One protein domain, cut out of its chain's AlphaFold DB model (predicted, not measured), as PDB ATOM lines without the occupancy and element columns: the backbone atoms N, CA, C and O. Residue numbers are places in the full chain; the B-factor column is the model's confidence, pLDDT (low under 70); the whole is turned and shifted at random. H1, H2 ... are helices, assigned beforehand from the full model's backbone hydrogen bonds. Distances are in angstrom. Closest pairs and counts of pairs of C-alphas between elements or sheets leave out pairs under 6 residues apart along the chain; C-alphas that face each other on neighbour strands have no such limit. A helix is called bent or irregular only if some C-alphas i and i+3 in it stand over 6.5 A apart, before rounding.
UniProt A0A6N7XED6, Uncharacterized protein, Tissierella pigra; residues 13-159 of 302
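What this domain is: This is residues 13 to 159 of the 302 residues of an uncharacterized protein of Tissierella pigra (UniProt A0A6N7XED6). Four long helices make a crossed cluster: H2 runs through the middle, and H1, H4 and H6 pack on it. H4 runs back along H2, H6 crosses it, short H3 and H5 lie toward opposite ends, and H7 packs on the beginning of H1. The printed part has 147 residues, with seven named helices, H1 to H7 in chain order, and no named strand: all helix. It is only just compact, close to loose, with a radius of gyration of the C-alphas of 17.4 A and spans of 55 by 37 by 24 A.

Where its parts are: H1, residues 13 to 34, begins at C-alpha 13 (3.252, -36.035, 26.978) and spans 33.3 A; it is irregular, with C-alphas 13 and 16 7.4 A apart. H2, residues 42 to 66, spans 36.6 A. H3 is residues 72 to 77, and H4, residues 79 to 103, spans 36.4 A. H5 is residues 112 to 118. H6, residues 120 to 144, spans 35.2 A; it is irregular, with C-alphas 121 and 124 7.2 A apart, and has a kink of 42 degrees near residue 127. H7, residues 151 to 157, ends at C-alpha 157 (14.037, -37.727, 22.148).

How they stand to each other: H2 is the hub. It touches H1 at a steep tilt of 45 degrees, opposite ways; the closest C-alphas, of Gly 28 and Cys 48, are 4.3 A apart. Residues 81 to 92 of H4 touch H2 at a shallow tilt of 20 degrees, opposite ways, closest at C-alphas 59 and 81, 4.9 A. Residues 46 to 54 of H2 touch H6, only just about perpendicular at 71 degrees, closest at C-alphas 50 and 131, 4.6 A. H7 touches residues 13 to 18 of H1, closest at C-alphas 14 and 155, 5.1 A. H5 only just touches H2, with 3 pairs of C-alphas within 8 A, closest at C-alphas 42 and 117, 6.6 A. H3 and H4 meet only through their link. Every O i to N i+4 pair is within hydrogen-bond range in H2, H3, H4 and H5; H1 has 17 of 18, H6 17 of 21 and H7 2 of 3.

The domain as a whole: The C-alphas farthest apart, of Leu 70 and Lys 109, are 59.2 A apart. Residues 68 to 73 stand free. The printed part has no cut and no long link. Its mean pLDDT is 87.6; residues 102 to 118 are under 70.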
ATOM      1  N   LYS A  13       3.987 -37.160  27.584       87.06
ATOM      2  CA  LYS A  13       3.252 -36.035  26.978       87.06
ATOM      3  C   LYS A  13       2.855 -36.297  25.519       87.06
ATOM      4  O   LYS A  13       1.838 -35.772  25.066       87.06
ATOM      5  N   SER A  14       3.611 -37.143  24.821       91.19
ATOM      6  CA  SER A  14       3.404 -37.467  23.408       91.19
ATOM      7  C   SER A  14       2.553 -38.719  23.178       91.19
ATOM      8  O   SER A  14       2.298 -39.073  22.029       91.19
ATOM      9  N   PHE A  15       2.074 -39.392  24.233       91.56
ATOM     10  CA  PHE A  15       1.289 -40.630  24.099       91.56
ATOM     11  C   PHE A  15       0.034 -40.460  23.243       91.56
ATOM     12  O   PHE A  15      -0.308 -41.364  22.484       91.56
ATOM     13  N   LEU A  16      -0.628 -39.302  23.317       93.38
ATOM     14  CA  LEU A  16      -1.797 -39.014  22.488       93.38
ATOM     15  C   LEU A  16      -1.440 -38.979  20.993       93.38
ATOM     16  O   LEU A  16      -2.154 -39.560  20.179       93.38
ATOM     17  N   THR A  17      -0.323 -38.337  20.641       93.94
ATOM     18  CA  THR A  17       0.177 -38.253  19.261       93.94
ATOM     19  C   THR A  17       0.498 -39.637  18.706       93.94
ATOM     20  O   THR A  17       0.013 -39.982  17.629       93.94
ATOM     21  N   MET A  18       1.248 -40.446  19.463       95.12
ATOM     22  CA  MET A  18       1.577 -41.825  19.078       95.12
ATOM     23  C   MET A  18       0.302 -42.665  18.922       95.12
ATOM     24  O   MET A  18       0.061 -43.265  17.880       95.12
ATOM     25  N   GLY A  19      -0.598 -42.603  19.910       95.62
ATOM     26  CA  GLY A  19      -1.864 -43.332  19.889       95.62
ATOM     27  C   GLY A  19      -2.758 -42.983  18.695       95.62
ATOM     28  O   GLY A  19      -3.380 -43.875  18.122       95.62
ATOM     29  N   ILE A  20      -2.809 -41.714  18.278       96.62
ATOM     30  CA  ILE A  20      -3.595 -41.287  17.110       96.62
ATOM     31  C   ILE A  20      -2.966 -41.770  15.800       96.62
ATOM     32  O   ILE A  20      -3.695 -42.227  14.920       96.62
ATOM     33  N   ILE A  21      -1.638 -41.721  15.664       96.12
ATOM     34  CA  ILE A  21      -0.948 -42.243  14.475       96.12
ATOM     35  C   ILE A  21      -1.161 -43.757  14.360       96.12
ATOM     36  O   ILE A  21      -1.590 -44.232  13.304       96.12
ATOM     37  N   ALA A  22      -0.983 -44.494  15.460       96.81
ATOM     38  CA  ALA A  22      -1.254 -45.924  15.526       96.81
ATOM     39  C   ALA A  22      -2.723 -46.246  15.194       96.81
ATOM     40  O   ALA A  22      -3.000 -47.154  14.408       96.81
ATOM     41  N   LEU A  23      -3.678 -45.475  15.729       97.44
ATOM     42  CA  LEU A  23      -5.104 -45.643  15.440       97.44
ATOM     43  C   LEU A  23      -5.400 -45.451  13.949       97.44
ATOM     44  O   LEU A  23      -6.091 -46.271  13.350       97.44
ATOM     45  N   VAL A  24      -4.864 -44.395  13.333       97.62
ATOM     46  CA  VAL A  24      -5.039 -44.119  11.900       97.62
ATOM     47  C   VAL A  24      -4.442 -45.242  11.050       97.62
ATOM     48  O   VAL A  24      -5.075 -45.681  10.088       97.62
ATOM     49  N   ALA A  25      -3.276 -45.766  11.431       97.38
ATOM     50  CA  ALA A  25      -2.650 -46.898  10.758       97.38
ATOM     51  C   ALA A  25      -3.496 -48.182  10.858       97.38
ATOM     52  O   ALA A  25      -3.708 -48.868   9.854       97.38
ATOM     53  N   VAL A  26      -4.042 -48.483  12.043       97.38
ATOM     54  CA  VAL A  26      -4.956 -49.617  12.253       97.38
ATOM     55  C   VAL A  26      -6.244 -49.439  11.452       97.38
ATOM     56  O   VAL A  26      -6.682 -50.380  10.797       97.38
ATOM     57  N   LEU A  27      -6.838 -48.244  11.429       96.94
ATOM     58  CA  LEU A  27      -8.026 -47.969  10.616       96.94
ATOM     59  C   LEU A  27      -7.739 -48.157   9.122       96.94
ATOM     60  O   LEU A  27      -8.520 -48.816   8.437       96.94
ATOM     61  N   GLY A  28      -6.601 -47.658   8.628       95.94
ATOM     62  CA  GLY A  28      -6.158 -47.873   7.248       95.94
ATOM     63  C   GLY A  28      -6.011 -49.358   6.904       95.94
ATOM     64  O   GLY A  28      -6.510 -49.803   5.868       95.94
ATOM     65  N   TYR A  29      -5.413 -50.147   7.804       96.38
ATOM     66  CA  TYR A  29      -5.337 -51.604   7.682       96.38
ATOM     67  C   TYR A  29      -6.727 -52.257   7.613       96.38
ATOM     68  O   TYR A  29      -7.009 -53.015   6.683       96.38
ATOM     69  N   MET A  30      -7.604 -51.954   8.576       95.94
ATOM     70  CA  MET A  30      -8.949 -52.533   8.666       95.94
ATOM     71  C   MET A  30      -9.758 -52.229   7.402       95.94
ATOM     72  O   MET A  30     -10.388 -53.117   6.830       95.94
ATOM     73  N   ILE A  31      -9.696 -50.985   6.926       94.50
ATOM     74  CA  ILE A  31     -10.389 -50.546   5.719       94.50
ATOM     75  C   ILE A  31      -9.908 -51.352   4.508       94.50
ATOM     76  O   ILE A  31     -10.746 -51.932   3.820       94.50
ATOM     77  N   LEU A  32      -8.592 -51.455   4.284       93.06
ATOM     78  CA  LEU A  32      -8.020 -52.219   3.164       93.06
ATOM     79  C   LEU A  32      -8.320 -53.720   3.240       93.06
ATOM     80  O   LEU A  32      -8.446 -54.368   2.204       93.06
ATOM     81  N   ARG A  33      -8.416 -54.280   4.450       92.44
ATOM     82  CA  ARG A  33      -8.612 -55.718   4.648       92.44
ATOM     83  C   ARG A  33     -10.068 -56.156   4.532       92.44
ATOM     84  O   ARG A  33     -10.325 -57.236   4.005       92.44
ATOM     85  N   PHE A  34     -10.996 -55.368   5.068       89.69
ATOM     86  CA  PHE A  34     -12.402 -55.761   5.193       89.69
ATOM     87  C   PHE A  34     -13.309 -55.138   4.136       89.69
ATOM     88  O   PHE A  34     -14.398 -55.656   3.889       89.69
ATOM     89  N   SER A  35     -12.887 -54.049   3.494       85.88
ATOM     90  CA  SER A  35     -13.687 -53.461   2.424       85.88
ATOM     91  C   SER A  35     -13.442 -54.199   1.112       85.88
ATOM     92  O   SER A  35     -12.291 -54.489   0.777       85.88
ATOM     93  N   PRO A  36     -14.491 -54.461   0.315       80.19
ATOM     94  CA  PRO A  36     -14.310 -55.006  -1.016       80.19
ATOM     95  C   PRO A  36     -13.524 -53.995  -1.846       80.19
ATOM     96  O   PRO A  36     -14.015 -52.912  -2.170       80.19
ATOM     97  N   ILE A  37     -12.310 -54.387  -2.213       73.81
ATOM     98  CA  ILE A  37     -11.360 -53.598  -2.994       73.81
ATOM     99  C   ILE A  37     -11.985 -53.074  -4.308       73.81
ATOM    100  O   ILE A  37     -11.619 -52.015  -4.814       73.81
ATOM    101  N   GLU A  38     -13.003 -53.766  -4.818       70.75
ATOM    102  CA  GLU A  38     -13.791 -53.399  -6.000       70.75
ATOM    103  C   GLU A  38     -14.550 -52.075  -5.870       70.75
ATOM    104  O   GLU A  38     -14.791 -51.406  -6.871       70.75
ATOM    105  N   LYS A  39     -14.951 -51.709  -4.650       76.38
ATOM    106  CA  LYS A  39     -15.745 -50.505  -4.373       76.38
ATOM    107  C   LYS A  39     -14.887 -49.348  -3.870       76.38
ATOM    108  O   LYS A  39     -15.419 -48.274  -3.597       76.38
ATOM    109  N   MET A  40     -13.580 -49.558  -3.714       81.12
ATOM    110  CA  MET A  40     -12.685 -48.576  -3.115       81.12
ATOM    111  C   MET A  40     -12.154 -47.604  -4.171       81.12
ATOM    112  O   MET A  40     -11.482 -48.029  -5.115       81.12
ATOM    113  N   PRO A  41     -12.387 -46.289  -4.010       85.81
ATOM    114  CA  PRO A  41     -11.776 -45.295  -4.878       85.81
ATOM    115  C   PRO A  41     -10.238 -45.368  -4.797       85.81
ATOM    116  O   PRO A  41      -9.703 -45.440  -3.687       85.81
ATOM    117  N   PRO A  42      -9.503 -45.273  -5.924       86.06
ATOM    118  CA  PRO A  42      -8.039 -45.370  -5.945       86.06
ATOM    119  C   PRO A  42      -7.335 -44.410  -4.979       86.06
ATOM    120  O   PRO A  42      -6.417 -44.803  -4.269       86.06
ATOM    121  N   LEU A  43      -7.804 -43.160  -4.901       86.44
ATOM    122  CA  LEU A  43      -7.243 -42.160  -3.990       86.44
ATOM    123  C   LEU A  43      -7.422 -42.560  -2.519       86.44
ATOM    124  O   LEU A  43      -6.514 -42.383  -1.713       86.44
ATOM    125  N   PHE A  44      -8.580 -43.121  -2.174       89.88
ATOM    126  CA  PHE A  44      -8.867 -43.548  -0.810       89.88
ATOM    127  C   PHE A  44      -8.012 -44.755  -0.408       89.88
ATOM    128  O   PHE A  44      -7.483 -44.791   0.699       89.88
ATOM    129  N   ALA A  45      -7.797 -45.699  -1.331       91.19
ATOM    130  CA  ALA A  45      -6.873 -46.810  -1.118       91.19
ATOM    131  C   ALA A  45      -5.430 -46.320  -0.903       91.19
ATOM    132  O   ALA A  45      -4.768 -46.765   0.030       91.19
ATOM    133  N   VAL A  46      -4.969 -45.356  -1.709       92.88
ATOM    134  CA  VAL A  46      -3.654 -44.714  -1.538       92.88
ATOM    135  C   VAL A  46      -3.533 -44.057  -0.160       92.88
ATOM    136  O   VAL A  46      -2.536 -44.290   0.513       92.88
ATOM    137  N   LEU A  47      -4.548 -43.319   0.305       94.69
ATOM    138  CA  LEU A  47      -4.548 -42.726   1.651       94.69
ATOM    139  C   LEU A  47      -4.494 -43.780   2.768       94.69
ATOM    140  O   LEU A  47      -3.805 -43.580   3.766       94.69
ATOM    141  N   CYS A  48      -5.165 -44.923   2.602       95.75
ATOM    142  CA  CYS A  48      -5.075 -46.023   3.567       95.75
ATOM    143  C   CYS A  48      -3.675 -46.663   3.582       95.75
ATOM    144  O   CYS A  48      -3.169 -47.010   4.648       95.75
ATOM    145  N   ILE A  49      -3.018 -46.780   2.422       96.06
ATOM    146  CA  ILE A  49      -1.619 -47.229   2.339       96.06
ATOM    147  C   ILE A  49      -0.683 -46.183   2.974       96.06
ATOM    148  O   ILE A  49       0.248 -46.552   3.686       96.06
ATOM    149  N   SER A  50      -0.945 -44.884   2.796       97.06
ATOM    150  CA  SER A  50      -0.209 -43.814   3.481       97.06
ATOM    151  C   SER A  50      -0.324 -43.926   5.002       97.06
ATOM    152  O   SER A  50       0.682 -43.805   5.696       97.06
ATOM    153  N   ALA A  51      -1.521 -44.212   5.523       97.69
ATOM    154  CA  ALA A  51      -1.736 -44.458   6.947       97.69
ATOM    155  C   ALA A  51      -0.926 -45.664   7.456       97.69
ATOM    156  O   ALA A  51      -0.299 -45.578   8.511       97.69
ATOM    157  N   LEU A  52      -0.864 -46.758   6.684       97.50
ATOM    158  CA  LEU A  52       0.001 -47.900   6.999       97.50
ATOM    159  C   LEU A  52       1.480 -47.500   7.072       97.50
ATOM    160  O   LEU A  52       2.171 -47.940   7.987       97.50
ATOM    161  N   TYR A  53       1.973 -46.653   6.159       97.88
ATOM    162  CA  TYR A  53       3.364 -46.188   6.203       97.88
ATOM    163  C   TYR A  53       3.697 -45.395   7.466       97.88
ATOM    164  O   TYR A  53       4.791 -45.571   8.002       97.88
ATOM    165  N   LEU A  54       2.769 -44.576   7.970       97.44
ATOM    166  CA  LEU A  54       2.969 -43.873   9.240       97.44
ATOM    167  C   LEU A  54       3.114 -44.861  10.406       97.44
ATOM    168  O   LEU A  54       4.051 -44.737  11.191       97.44
ATOM    169  N   GLY A  55       2.269 -45.895  10.461       97.31
ATOM    170  CA  GLY A  55       2.404 -46.959  11.462       97.31
ATOM    171  C   GLY A  55       3.685 -47.788  11.301       97.31
ATOM    172  O   GLY A  55       4.285 -48.194  12.294       97.31
ATOM    173  N   ILE A  56       4.161 -48.007  10.066       97.69
ATOM    174  CA  ILE A  56       5.436 -48.706   9.818       97.69
ATOM    175  C   ILE A  56       6.586 -47.866  10.376       97.69
ATOM    176  O   ILE A  56       7.460 -48.409  11.049       97.69
ATOM    177  N   ALA A  57       6.583 -46.556  10.118       96.69
ATOM    178  CA  ALA A  57       7.593 -45.645  10.641       96.69
ATOM    179  C   ALA A  57       7.607 -45.648  12.177       96.69
ATOM    180  O   ALA A  57       8.674 -45.774  12.773       96.69
ATOM    181  N   GLU A  58       6.436 -45.594  12.815       96.50
ATOM    182  CA  GLU A  58       6.300 -45.705  14.272       96.50
ATOM    183  C   GLU A  58       6.852 -47.036  14.814       96.50
ATOM    184  O   GLU A  58       7.631 -47.032  15.766       96.50
ATOM    185  N   CYS A  59       6.539 -48.167  14.172       97.00
ATOM    186  CA  CYS A  59       7.065 -49.481  14.557       97.00
ATOM    187  C   CYS A  59       8.593 -49.571  14.419       97.00
ATOM    188  O   CYS A  59       9.259 -50.149  15.277       97.00
ATOM    189  N   ILE A  60       9.159 -49.005  13.349       96.38
ATOM    190  CA  ILE A  60      10.612 -48.970  13.140       96.38
ATOM    191  C   ILE A  60      11.278 -48.112  14.216       96.38
ATOM    192  O   ILE A  60      12.270 -48.545  14.800       96.38
ATOM    193  N   LEU A  61      10.730 -46.927  14.503       96.06
ATOM    194  CA  LEU A  61      11.254 -46.042  15.543       96.06
ATOM    195  C   LEU A  61      11.191 -46.696  16.920       96.06
ATOM    196  O   LEU A  61      12.177 -46.629  17.646       96.06
ATOM    197  N   TRP A  62      10.104 -47.405  17.240       95.75
ATOM    198  CA  TRP A  62      10.023 -48.206  18.458       95.75
ATOM    199  C   TRP A  62      11.153 -49.228  18.531       95.75
ATOM    200  O   TRP A  62      11.897 -49.237  19.508       95.75
ATOM    201  N   CYS A  63      11.323 -50.050  17.489       94.75
ATOM    202  CA  CYS A  63      12.393 -51.042  17.453       94.75
ATOM    203  C   CYS A  63      13.755 -50.381  17.672       94.75
ATOM    204  O   CYS A  63      14.504 -50.831  18.525       94.75
ATOM    205  N   VAL A  64      14.059 -49.291  16.963       94.31
ATOM    206  CA  VAL A  64      15.319 -48.554  17.134       94.31
ATOM    207  C   VAL A  64      15.468 -48.014  18.557       94.31
ATOM    208  O   VAL A  64      16.550 -48.126  19.123       94.31
ATOM    209  N   GLN A  65      14.402 -47.475  19.152       94.06
ATOM    210  CA  GLN A  65      14.415 -46.881  20.488       94.06
ATOM    211  C   GLN A  65      14.801 -47.893  21.570       94.06
ATOM    212  O   GLN A  65      15.641 -47.587  22.417       94.06
ATOM    213  N   ILE A  66      14.205 -49.088  21.528       91.69
ATOM    214  CA  ILE A  66      14.377 -50.104  22.573       91.69
ATOM    215  C   ILE A  66      15.458 -51.141  22.257       91.69
ATOM    216  O   ILE A  66      15.811 -51.928  23.132       91.69
ATOM    217  N   PHE A  67      15.977 -51.184  21.025       89.12
ATOM    218  CA  PHE A  67      16.900 -52.237  20.606       89.12
ATOM    219  C   PHE A  67      18.165 -52.257  21.466       89.12
ATOM    220  O   PHE A  67      19.010 -51.364  21.393       89.12
ATOM    221  N   ASN A  68      18.331 -53.337  22.222       83.38
ATOM    222  CA  ASN A  68      19.541 -53.622  22.968       83.38
ATOM    223  C   ASN A  68      19.946 -55.076  22.712       83.38
ATOM    224  O   ASN A  68      19.271 -56.004  23.147       83.38
ATOM    225  N   ALA A  69      21.059 -55.280  22.002       75.56
ATOM    226  CA  ALA A  69      21.527 -56.613  21.616       75.56
ATOM    227  C   ALA A  69      21.919 -57.502  22.814       75.56
ATOM    228  O   ALA A  69      22.016 -58.720  22.666       75.56
ATOM    229  N   LEU A  70      22.159 -56.904  23.984       77.12
ATOM    230  CA  LEU A  70      22.537 -57.609  25.208       77.12
ATOM    231  C   LEU A  70      21.326 -57.982  26.076       77.12
ATOM    232  O   LEU A  70      21.463 -58.826  26.960       77.12
ATOM    233  N   ASP A  71      20.155 -57.392  25.817       82.94
ATOM    234  CA  ASP A  71      18.941 -57.585  26.610       82.94
ATOM    235  C   ASP A  71      17.873 -58.347  25.809       82.94
ATOM    236  O   ASP A  71      17.249 -57.830  24.877       82.94
ATOM    237  N   LYS A  72      17.659 -59.616  26.179       81.25
ATOM    238  CA  LYS A  72      16.710 -60.505  25.495       81.25
ATOM    239  C   LYS A  72      15.262 -60.040  25.634       81.25
ATOM    240  O   LYS A  72      14.482 -60.267  24.709       81.25
ATOM    241  N   ASP A  73      14.910 -59.387  26.739       84.00
ATOM    242  CA  ASP A  73      13.538 -58.944  26.985       84.00
ATOM    243  C   ASP A  73      13.195 -57.766  26.064       84.00
ATOM    244  O   ASP A  73      12.115 -57.723  25.470       84.00
ATOM    245  N   MET A  74      14.158 -56.870  25.828       83.81
ATOM    246  CA  MET A  74      14.006 -55.773  24.866       83.81
ATOM    247  C   MET A  74      13.884 -56.278  23.425       83.81
ATOM    248  O   MET A  74      13.079 -55.763  22.650       83.81
ATOM    249  N   ILE A  75      14.615 -57.338  23.063       84.06
ATOM    250  CA  ILE A  75      14.466 -57.991  21.753       84.06
ATOM    251  C   ILE A  75      13.063 -58.596  21.600       84.06
ATOM    252  O   ILE A  75      12.464 -58.495  20.526       84.06
ATOM    253  N   LEU A  76      12.509 -59.197  22.659       89.12
ATOM    254  CA  LEU A  76      11.160 -59.765  22.636       89.12
ATOM    255  C   LEU A  76      10.096 -58.688  22.366       89.12
ATOM    256  O   LEU A  76       9.171 -58.915  21.583       89.12
ATOM    257  N   LEU A  77      10.258 -57.494  22.943       90.25
ATOM    258  CA  LEU A  77       9.367 -56.350  22.720       90.25
ATOM    259  C   LEU A  77       9.406 -55.813  21.276       90.25
ATOM    260  O   LEU A  77       8.456 -55.154  20.850       90.25
ATOM    261  N   CYS A  78      10.439 -56.135  20.490       92.19
ATOM    262  CA  CYS A  78      10.489 -55.831  19.056       92.19
ATOM    263  C   CYS A  78       9.642 -56.793  18.200       92.19
ATOM    264  O   CYS A  78       9.340 -56.478  17.050       92.19
ATOM    265  N   LEU A  79       9.222 -57.957  18.716       92.50
ATOM    266  CA  LEU A  79       8.484 -58.942  17.911       92.50
ATOM    267  C   LEU A  79       7.123 -58.425  17.443       92.50
ATOM    268  O   LEU A  79       6.752 -58.620  16.287       92.50
ATOM    269  N   PHE A  80       6.372 -57.772  18.329       93.00
ATOM    270  CA  PHE A  80       5.067 -57.206  17.995       93.00
ATOM    271  C   PHE A  80       5.140 -56.161  16.859       93.00
ATOM    272  O   PHE A  80       4.473 -56.366  15.840       93.00
ATOM    273  N   PRO A  81       5.962 -55.096  16.952       95.25
ATOM    274  CA  PRO A  81       6.076 -54.098  15.886       95.25
ATOM    275  C   PRO A  81       6.648 -54.679  14.590       95.25
ATOM    276  O   PRO A  81       6.157 -54.348  13.513       95.25
ATOM    277  N   LEU A  82       7.617 -55.602  14.653       95.06
ATOM    278  CA  LEU A  82       8.123 -56.272  13.449       95.06
ATOM    279  C   LEU A  82       7.038 -57.108  12.755       95.06
ATOM    280  O   LEU A  82       6.893 -57.035  11.533       95.06
ATOM    281  N   ASN A  83       6.229 -57.855  13.513       96.38
ATOM    282  CA  ASN A  83       5.094 -58.595  12.958       96.38
ATOM    283  C   ASN A  83       4.071 -57.660  12.312       96.38
ATOM    284  O   ASN A  83       3.564 -57.954  11.229       96.38
ATOM    285  N   TRP A  84       3.792 -56.517  12.939       96.31
ATOM    286  CA  TRP A  84       2.885 -55.526  12.374       96.31
ATOM    287  C   TRP A  84       3.414 -54.959  11.047       96.31
ATOM    288  O   TRP A  84       2.667 -54.891  10.070       96.31
ATOM    289  N   VAL A  85       4.718 -54.670  10.952       97.12
ATOM    290  CA  VAL A  85       5.368 -54.257   9.694       97.12
ATOM    291  C   VAL A  85       5.211 -55.325   8.606       97.12
ATOM    292  O   VAL A  85       4.860 -54.996   7.471       97.12
ATOM    293  N   LEU A  86       5.398 -56.609   8.930       97.19
ATOM    294  CA  LEU A  86       5.197 -57.705   7.973       97.19
ATOM    295  C   LEU A  86       3.741 -57.798   7.492       97.19
ATOM    296  O   LEU A  86       3.500 -57.976   6.294       97.19
ATOM    297  N   ILE A  87       2.771 -57.644   8.399       96.56
ATOM    298  CA  ILE A  87       1.338 -57.621   8.068       96.56
ATOM    299  C   ILE A  87       1.019 -56.439   7.145       96.56
ATOM    300  O   ILE A  87       0.325 -56.618   6.140       96.56
ATOM    301  N   ALA A  88       1.553 -55.253   7.439       95.88
ATOM    302  CA  ALA A  88       1.357 -54.062   6.622       95.88
ATOM    303  C   ALA A  88       1.942 -54.247   5.210       95.88
ATOM    304  O   ALA A  88       1.233 -54.046   4.225       95.88
ATOM    305  N   ILE A  89       3.188 -54.729   5.091       95.38
ATOM    306  CA  ILE A  89       3.834 -55.008   3.797       95.38
ATOM    307  C   ILE A  89       3.032 -56.037   2.994       95.38
ATOM    308  O   ILE A  89       2.778 -55.832   1.806       95.38
ATOM    309  N   ARG A  90       2.606 -57.135   3.631       96.31
ATOM    310  CA  ARG A  90       1.779 -58.160   2.980       96.31
ATOM    311  C   ARG A  90       0.465 -57.573   2.469       96.31
ATOM    312  O   ARG A  90       0.114 -57.806   1.319       96.31
ATOM    313  N   THR A  91      -0.212 -56.768   3.282       94.06
ATOM    314  CA  THR A  91      -1.482 -56.124   2.909       94.06
ATOM    315  C   THR A  91      -1.309 -55.206   1.703       94.06
ATOM    316  O   THR A  91      -2.103 -55.270   0.768       94.06
ATOM    317  N   ILE A  92      -0.243 -54.401   1.668       93.62
ATOM    318  CA  ILE A  92       0.058 -53.528   0.525       93.62
ATOM    319  C   ILE A  92       0.285 -54.359  -0.745       93.62
ATOM    320  O   ILE A  92      -0.277 -54.038  -1.793       93.62
ATOM    321  N   LYS A  93       1.064 -55.447  -0.661       92.31
ATOM    322  CA  LYS A  93       1.306 -56.349  -1.801       92.31
ATOM    323  C   LYS A  93       0.014 -56.992  -2.305       92.31
ATOM    324  O   LYS A  93      -0.219 -56.991  -3.512       92.31
ATOM    325  N   ASP A  94      -0.826 -57.486  -1.397       90.75
ATOM    326  CA  ASP A  94      -2.104 -58.120  -1.731       90.75
ATOM    327  C   ASP A  94      -3.042 -57.126  -2.441       90.75
ATOM    328  O   ASP A  94      -3.603 -57.449  -3.488       90.75
ATOM    329  N   VAL A  95      -3.154 -55.891  -1.932       90.12
ATOM    330  CA  VAL A  95      -3.980 -54.826  -2.534       90.12
ATOM    331  C   VAL A  95      -3.489 -54.468  -3.939       90.12
ATOM    332  O   VAL A  95      -4.288 -54.399  -4.875       90.12
ATOM    333  N   VAL A  96      -2.179 -54.269  -4.116       88.62
ATOM    334  CA  VAL A  96      -1.594 -53.928  -5.425       88.62
ATOM    335  C   VAL A  96      -1.787 -55.068  -6.423       88.62
ATOM    336  O   VAL A  96      -2.169 -54.817  -7.567       88.62
ATOM    337  N   HIS A  97      -1.574 -56.317  -6.007       86.50
ATOM    338  CA  HIS A  97      -1.752 -57.478  -6.874       86.50
ATOM    339  C   HIS A  97      -3.210 -57.628  -7.328       86.50
ATOM    340  O   HIS A  97      -3.473 -57.752  -8.525       86.50
ATOM    341  N   GLN A  98      -4.167 -57.566  -6.395       83.81
ATOM    342  CA  GLN A  98      -5.594 -57.711  -6.703       83.81
ATOM    343  C   GLN A  98      -6.089 -56.632  -7.674       83.81
ATOM    344  O   GLN A  98      -6.819 -56.943  -8.616       83.81
ATOM    345  N   GLN A  99      -5.633 -55.385  -7.511       79.62
ATOM    346  CA  GLN A  99      -6.033 -54.305  -8.413       79.62
ATOM    347  C   GLN A  99      -5.334 -54.321  -9.759       79.62
ATOM    348  O   GLN A  99      -5.939 -53.901 -10.742       79.62
ATOM    349  N   THR A 100      -4.106 -54.827  -9.838       78.25
ATOM    350  CA  THR A 100      -3.400 -54.957 -11.119       78.25
ATOM    351  C   THR A 100      -4.083 -55.999 -12.003       78.25
ATOM    352  O   THR A 100      -4.417 -55.697 -13.145       78.25
ATOM    353  N   PHE A 101      -4.405 -57.171 -11.443       71.12
ATOM    354  CA  PHE A 101      -5.091 -58.252 -12.161       71.12
ATOM    355  C   PHE A 101      -6.470 -57.833 -12.693       71.12
ATOM    356  O   PHE A 101      -6.887 -58.230 -13.776       71.12
ATOM    357  N   LYS A 102      -7.196 -56.987 -11.954       67.38
ATOM    358  CA  LYS A 102      -8.538 -56.552 -12.360       67.38
ATOM    359  C   LYS A 102      -8.526 -55.444 -13.422       67.38
ATOM    360  O   LYS A 102      -9.496 -55.296 -14.165       67.38
ATOM    361  N   LYS A 103      -7.446 -54.657 -13.502       63.69
ATOM    362  CA  LYS A 103      -7.365 -53.473 -14.371       63.69
ATOM    363  C   LYS A 103      -7.019 -53.774 -15.828       63.69
ATOM    364  O   LYS A 103      -7.251 -52.911 -16.670       63.69
ATOM    365  N   GLU A 104      -6.564 -54.988 -16.141       58.44
ATOM    366  CA  GLU A 104      -6.334 -55.436 -17.524       58.44
ATOM    367  C   GLU A 104      -7.593 -55.357 -18.420       58.44
ATOM    368  O   GLU A 104      -7.471 -55.401 -19.639       58.44
ATOM    369  N   ASN A 105      -8.793 -55.147 -17.855       51.72
ATOM    370  CA  ASN A 105     -10.066 -55.196 -18.585       51.72
ATOM    371  C   ASN A 105     -10.763 -53.848 -18.865       51.72
ATOM    372  O   ASN A 105     -11.893 -53.862 -19.354       51.72
ATOM    373  N   VAL A 106     -10.172 -52.679 -18.567       54.03
ATOM    374  CA  VAL A 106     -10.896 -51.395 -18.732       54.03
ATOM    375  C   VAL A 106     -10.048 -50.293 -19.375       54.03
ATOM    376  O   VAL A 106      -9.094 -49.787 -18.789       54.03
ATOM    377  N   SER A 107     -10.453 -49.871 -20.578       46.47
ATOM    378  CA  SER A 107      -9.885 -48.727 -21.302       46.47
ATOM    379  C   SER A 107     -10.545 -47.419 -20.858       46.47
ATOM    380  O   SER A 107     -11.768 -47.275 -20.922       46.47
ATOM    381  N   HIS A 108      -9.744 -46.439 -20.430       54.72
ATOM    382  CA  HIS A 108     -10.234 -45.111 -20.056       54.72
ATOM    383  C   HIS A 108      -9.386 -43.981 -20.640       54.72
ATOM    384  O   HIS A 108      -8.166 -44.061 -20.751       54.72
ATOM    385  N   LYS A 109     -10.080 -42.897 -20.993       56.09
ATOM    386  CA  LYS A 109      -9.622 -41.814 -21.865       56.09
ATOM    387  C   LYS A 109      -9.520 -40.476 -21.113       56.09
ATOM    388  O   LYS A 109     -10.249 -39.577 -21.488       56.09
ATOM    389  N   TYR A 110      -8.683 -40.296 -20.072       55.25
ATOM    390  CA  TYR A 110      -8.538 -38.981 -19.383       55.25
ATOM    391  C   TYR A 110      -7.173 -38.712 -18.679       55.25
ATOM    392  O   TYR A 110      -6.422 -39.637 -18.395       55.25
ATOM    393  N   LYS A 111      -6.921 -37.404 -18.418       58.69
ATOM    394  CA  LYS A 111      -5.755 -36.616 -17.898       58.69
ATOM    395  C   LYS A 111      -4.641 -37.293 -17.055       58.69
ATOM    396  O   LYS A 111      -4.890 -38.150 -16.216       58.69
ATOM    397  N   HIS A 112      -3.421 -36.738 -17.155       59.38
ATOM    398  CA  HIS A 112      -2.149 -37.210 -16.562       59.38
ATOM    399  C   HIS A 112      -2.169 -37.658 -15.079       59.38
ATOM    400  O   HIS A 112      -1.608 -38.706 -14.774       59.38
ATOM    401  N   LEU A 113      -2.826 -36.938 -14.155       57.94
ATOM    402  CA  LEU A 113      -2.912 -37.348 -12.735       57.94
ATOM    403  C   LEU A 113      -3.744 -38.626 -12.536       57.94
ATOM    404  O   LEU A 113      -3.404 -39.481 -11.721       57.94
ATOM    405  N   VAL A 114      -4.810 -38.776 -13.321       63.69
ATOM    406  CA  VAL A 114      -5.676 -39.960 -13.305       63.69
ATOM    407  C   VAL A 114      -4.949 -41.156 -13.920       63.69
ATOM    408  O   VAL A 114      -5.125 -42.269 -13.445       63.69
ATOM    409  N   ILE A 115      -4.066 -40.938 -14.901       61.97
ATOM    410  CA  ILE A 115      -3.207 -41.988 -15.481       61.97
ATOM    411  C   ILE A 115      -2.245 -42.557 -14.426       61.97
ATOM    412  O   ILE A 115      -2.076 -43.771 -14.334       61.97
ATOM    413  N   LEU A 116      -1.655 -41.697 -13.589       65.31
ATOM    414  CA  LEU A 116      -0.655 -42.106 -12.597       65.31
ATOM    415  C   LEU A 116      -1.279 -42.900 -11.438       65.31
ATOM    416  O   LEU A 116      -0.760 -43.953 -11.079       65.31
ATOM    417  N   LEU A 117      -2.442 -42.458 -10.942       69.81
ATOM    418  CA  LEU A 117      -3.297 -43.223 -10.017       69.81
ATOM    419  C   LEU A 117      -3.912 -44.461 -10.675       69.81
ATOM    420  O   LEU A 117      -4.312 -45.401  -9.982       69.81
ATOM    421  N   ASN A 118      -4.000 -44.484 -12.008       68.75
ATOM    422  CA  ASN A 118      -4.515 -45.641 -12.708       68.75
ATOM    423  C   ASN A 118      -3.519 -46.794 -12.751       68.75
ATOM    424  O   ASN A 118      -3.953 -47.937 -12.679       68.75
ATOM    425  N   ASN A 119      -2.218 -46.540 -12.782       77.06
ATOM    426  CA  ASN A 119      -1.260 -47.624 -12.638       77.06
ATOM    427  C   ASN A 119      -1.151 -48.044 -11.162       77.06
ATOM    428  O   ASN A 119      -0.563 -47.349 -10.335       77.06
ATOM    429  N   THR A 120      -1.720 -49.200 -10.836       77.44
ATOM    430  CA  THR A 120      -1.744 -49.784  -9.485       77.44
ATOM    431  C   THR A 120      -0.351 -50.102  -8.959       77.44
ATOM    432  O   THR A 120      -0.116 -49.993  -7.757       77.44
ATOM    433  N   SER A 121       0.610 -50.377  -9.845       82.00
ATOM    434  CA  SER A 121       2.015 -50.557  -9.466       82.00
ATOM    435  C   SER A 121       2.638 -49.289  -8.870       82.00
ATOM    436  O   SER A 121       3.624 -49.383  -8.139       82.00
ATOM    437  N   ASN A 122       2.076 -48.109  -9.146       85.62
ATOM    438  CA  ASN A 122       2.569 -46.845  -8.602       85.62
ATOM    439  C   ASN A 122       1.978 -46.528  -7.222       85.62
ATOM    440  O   ASN A 122       2.482 -45.632  -6.550       85.62
ATOM    441  N   TRP A 123       0.933 -47.235  -6.776       89.88
ATOM    442  CA  TRP A 123       0.225 -46.906  -5.534       89.88
ATOM    443  C   TRP A 123       1.130 -46.858  -4.298       89.88
ATOM    444  O   TRP A 123       0.997 -45.886  -3.560       89.88
ATOM    445  N   PRO A 124       2.075 -47.794  -4.072       92.50
ATOM    446  CA  PRO A 124       3.010 -47.701  -2.949       92.50
ATOM    447  C   PRO A 124       3.839 -46.407  -2.969       92.50
ATOM    448  O   PRO A 124       3.944 -45.716  -1.961       92.50
ATOM    449  N   TRP A 125       4.363 -46.018  -4.134       91.12
ATOM    450  CA  TRP A 125       5.157 -44.793  -4.279       91.12
ATOM    451  C   TRP A 125       4.324 -43.523  -4.099       91.12
ATOM    452  O   TRP A 125       4.747 -42.595  -3.410       91.12
ATOM    453  N   ILE A 126       3.118 -43.483  -4.671       91.19
ATOM    454  CA  ILE A 126       2.193 -42.355  -4.483       91.19
ATOM    455  C   ILE A 126       1.786 -42.261  -3.010       91.19
ATOM    456  O   ILE A 126       1.751 -41.168  -2.456       91.19
ATOM    457  N   ALA A 127       1.505 -43.395  -2.365       93.94
ATOM    458  CA  ALA A 127       1.123 -43.446  -0.962       93.94
ATOM    459  C   ALA A 127       2.263 -43.008  -0.037       93.94
ATOM    460  O   ALA A 127       2.004 -42.335   0.959       93.94
ATOM    461  N   PHE A 128       3.513 -43.317  -0.378       94.44
ATOM    462  CA  PHE A 128       4.674 -42.801   0.342       94.44
ATOM    463  C   PHE A 128       4.728 -41.266   0.285       94.44
ATOM    464  O   PHE A 128       4.848 -40.614   1.319       94.44
ATOM    465  N   LEU A 129       4.533 -40.671  -0.898       94.44
ATOM    466  CA  LEU A 129       4.461 -39.212  -1.041       94.44
ATOM    467  C   LEU A 129       3.241 -38.614  -0.326       94.44
ATOM    468  O   LEU A 129       3.352 -37.567   0.309       94.44
ATOM    469  N   ALA A 130       2.089 -39.284  -0.387       94.25
ATOM    470  CA  ALA A 130       0.852 -38.857   0.264       94.25
ATOM    471  C   ALA A 130       0.871 -39.026   1.797       94.25
ATOM    472  O   ALA A 130       0.046 -38.420   2.483       94.25
ATOM    473  N   ALA A 131       1.836 -39.765   2.359       95.56
ATOM    474  CA  ALA A 131       2.027 -39.851   3.806       95.56
ATOM    475  C   ALA A 131       2.441 -38.502   4.419       95.56
ATOM    476  O   ALA A 131       2.034 -38.202   5.537       95.56
ATOM    477  N   ILE A 132       3.172 -37.659   3.679       94.69
ATOM    478  CA  ILE A 132       3.598 -36.325   4.135       94.69
ATOM    479  C   ILE A 132       2.397 -35.389   4.378       94.69
ATOM    480  O   ILE A 132       2.252 -34.902   5.500       94.69
ATOM    481  N   PRO A 133       1.507 -35.127   3.396       95.62
ATOM    482  CA  PRO A 133       0.337 -34.286   3.634       95.62
ATOM    483  C   PRO A 133      -0.641 -34.919   4.630       95.62
ATOM    484  O   PRO A 133      -1.244 -34.189   5.412       95.62
ATOM    485  N   LEU A 134      -0.767 -36.253   4.661       95.56
ATOM    486  CA  LEU A 134      -1.570 -36.940   5.677       95.56
ATOM    487  C   LEU A 134      -1.042 -36.653   7.088       95.56
ATOM    488  O   LEU A 134      -1.814 -36.252   7.955       95.56
ATOM    489  N   LEU A 135       0.268 -36.799   7.307       95.19
ATOM    490  CA  LEU A 135       0.907 -36.476   8.581       95.19
ATOM    491  C   LEU A 135       0.703 -35.002   8.947       95.19
ATOM    492  O   LEU A 135       0.367 -34.707  10.087       95.19
ATOM    493  N   GLY A 136       0.835 -34.086   7.982       95.06
ATOM    494  CA  GLY A 136       0.576 -32.659   8.195       95.06
ATOM    495  C   GLY A 136      -0.851 -32.371   8.678       95.06
ATOM    496  O   GLY A 136      -1.033 -31.590   9.609       95.06
ATOM    497  N   ILE A 137      -1.857 -33.042   8.105       96.12
ATOM    498  CA  ILE A 137      -3.254 -32.938   8.556       96.12
ATOM    499  C   ILE A 137      -3.407 -33.491   9.978       96.12
ATOM    500  O   ILE A 137      -4.040 -32.846  10.810       96.12
ATOM    501  N   LEU A 138      -2.813 -34.651  10.280       95.75
ATOM    502  CA  LEU A 138      -2.864 -35.233  11.625       95.75
ATOM    503  C   LEU A 138      -2.232 -34.304  12.664       95.75
ATOM    504  O   LEU A 138      -2.843 -34.044  13.695       95.75
ATOM    505  N   VAL A 139      -1.054 -33.751  12.370       93.88
ATOM    506  CA  VAL A 139      -0.375 -32.780  13.237       93.88
ATOM    507  C   VAL A 139      -1.235 -31.531  13.429       93.88
ATOM    508  O   VAL A 139      -1.412 -31.095  14.561       93.88
ATOM    509  N   ALA A 140      -1.840 -30.987  12.367       94.94
ATOM    510  CA  ALA A 140      -2.733 -29.833  12.481       94.94
ATOM    511  C   ALA A 140      -3.934 -30.112  13.402       94.94
ATOM    512  O   ALA A 140      -4.262 -29.283  14.248       94.94
ATOM    513  N   VAL A 141      -4.555 -31.290  13.285       94.19
ATOM    514  CA  VAL A 141      -5.646 -31.711  14.178       94.19
ATOM    515  C   VAL A 141      -5.148 -31.848  15.616       94.19
ATOM    516  O   VAL A 141      -5.775 -31.321  16.527       94.19
ATOM    517  N   LEU A 142      -4.007 -32.501  15.834       92.88
ATOM    518  CA  LEU A 142      -3.409 -32.675  17.161       92.88
ATOM    519  C   LEU A 142      -3.097 -31.332  17.839       92.88
ATOM    520  O   LEU A 142      -3.347 -31.184  19.036       92.88
ATOM    521  N   ILE A 143      -2.631 -30.335  17.080       93.19
ATOM    522  CA  ILE A 143      -2.398 -28.970  17.578       93.19
ATOM    523  C   ILE A 143      -3.697 -28.332  18.083       93.19
ATOM    524  O   ILE A 143      -3.685 -27.684  19.130       93.19
ATOM    525  N   LEU A 144      -4.832 -28.551  17.408       92.94
ATOM    526  CA  LEU A 144      -6.137 -28.070  17.888       92.94
ATOM    527  C   LEU A 144      -6.533 -28.695  19.235       92.94
ATOM    528  O   LEU A 144      -7.251 -28.067  20.010       92.94
ATOM    529  N   PHE A 145      -6.034 -29.897  19.539       91.00
ATOM    530  CA  PHE A 145      -6.190 -30.566  20.836       91.00
ATOM    531  C   PHE A 145      -5.052 -30.258  21.827       91.00
ATOM    532  O   PHE A 145      -4.950 -30.903  22.871       91.00
ATOM    533  N   GLY A 146      -4.205 -29.268  21.527       88.69
ATOM    534  CA  GLY A 146      -3.155 -28.782  22.424       88.69
ATOM    535  C   GLY A 146      -1.849 -29.579  22.391       88.69
ATOM    536  O   GLY A 146      -1.026 -29.415  23.289       88.69
ATOM    537  N   GLN A 147      -1.639 -30.442  21.391       92.44
ATOM    538  CA  GLN A 147      -0.345 -31.099  21.187       92.44
ATOM    539  C   GLN A 147       0.653 -30.169  20.494       92.44
ATOM    540  O   GLN A 147       0.299 -29.338  19.660       92.44
ATOM    541  N   GLU A 148       1.930 -30.349  20.809       90.38
ATOM    542  CA  GLU A 148       3.009 -29.617  20.154       90.38
ATOM    543  C   GLU A 148       3.249 -30.155  18.728       90.38
ATOM    544  O   GLU A 148       3.135 -31.364  18.499       90.38
ATOM    545  N   PRO A 149       3.615 -29.298  17.756       89.50
ATOM    546  CA  PRO A 149       3.828 -29.711  16.364       89.50
ATOM    547  C   PRO A 149       4.940 -30.760  16.204       89.50
ATOM    548  O   PRO A 149       4.905 -31.569  15.280       89.50
ATOM    549  N   ASP A 150       5.916 -30.764  17.109       91.94
ATOM    550  CA  ASP A 150       7.050 -31.687  17.155       91.94
ATOM    551  C   ASP A 150       6.861 -32.827  18.176       91.94
ATOM    552  O   ASP A 150       7.802 -33.577  18.446       91.94
ATOM    553  N   SER A 151       5.640 -33.010  18.700       91.12
ATOM    554  CA  SER A 151       5.291 -34.026  19.709       91.12
ATOM    555  C   SER A 151       5.709 -35.443  19.295       91.12
ATOM    556  O   SER A 151       6.199 -36.200  20.133       91.12
ATOM    557  N   PHE A 152       5.618 -35.787  18.003       91.81
ATOM    558  CA  PHE A 152       6.068 -37.084  17.480       91.81
ATOM    559  C   PHE A 152       7.584 -37.294  17.591       91.81
ATOM    560  O   PHE A 152       8.030 -38.400  17.864       91.81
ATOM    561  N   ILE A 153       8.391 -36.248  17.399       93.06
ATOM    562  CA  ILE A 153       9.854 -36.336  17.530       93.06
ATOM    563  C   ILE A 153      10.222 -36.390  19.015       93.06
ATOM    564  O   ILE A 153      10.983 -37.261  19.437       93.06
ATOM    565  N   LYS A 154       9.619 -35.502  19.817       90.88
ATOM    566  CA  LYS A 154       9.799 -35.450  21.275       90.88
ATOM    567  C   LYS A 154       9.429 -36.755  21.969       90.88
ATOM    568  O   LYS A 154      10.060 -37.097  22.964       90.88
ATOM    569  N   ALA A 155       8.482 -37.510  21.407       93.81
ATOM    570  CA  ALA A 155       8.109 -38.837  21.881       93.81
ATOM    571  C   ALA A 155       9.329 -39.748  22.089       93.81
ATOM    572  O   ALA A 155       9.363 -40.495  23.061       93.81
ATOM    573  N   TRP A 156      10.336 -39.643  21.218       94.62
ATOM    574  CA  TRP A 156      11.529 -40.491  21.223       94.62
ATOM    575  C   TRP A 156      12.758 -39.812  21.827       94.62
ATOM    576  O   TRP A 156      13.631 -40.488  22.363       94.62
ATOM    577  N   THR A 157      12.848 -38.482  21.727       91.50
ATOM    578  CA  THR A 157      14.037 -37.727  22.148       91.50
ATOM    579  C   THR A 157      13.944 -37.183  23.570       91.50
ATOM    580  O   THR A 157      14.973 -37.017  24.224       91.50
ATOM    581  N   GLU A 158      12.741 -36.935  24.095       89.50
ATOM    582  CA  GLU A 158      12.539 -36.453  25.469       89.50
ATOM    583  C   GLU A 158      12.479 -37.575  26.515       89.50
ATOM    584  O   GLU A 158      11.885 -37.425  27.582       89.50
ATOM    585  N   THR A 159      13.133 -38.693  26.224       88.00
ATOM    586  CA  THR A 159      13.341 -39.818  27.136       88.00
ATOM    587  C   THR A 159      14.774 -39.830  27.666       88.00
ATOM    588  O   THR A 159      15.613 -39.039  27.226       88.00
TER     589      THR A 159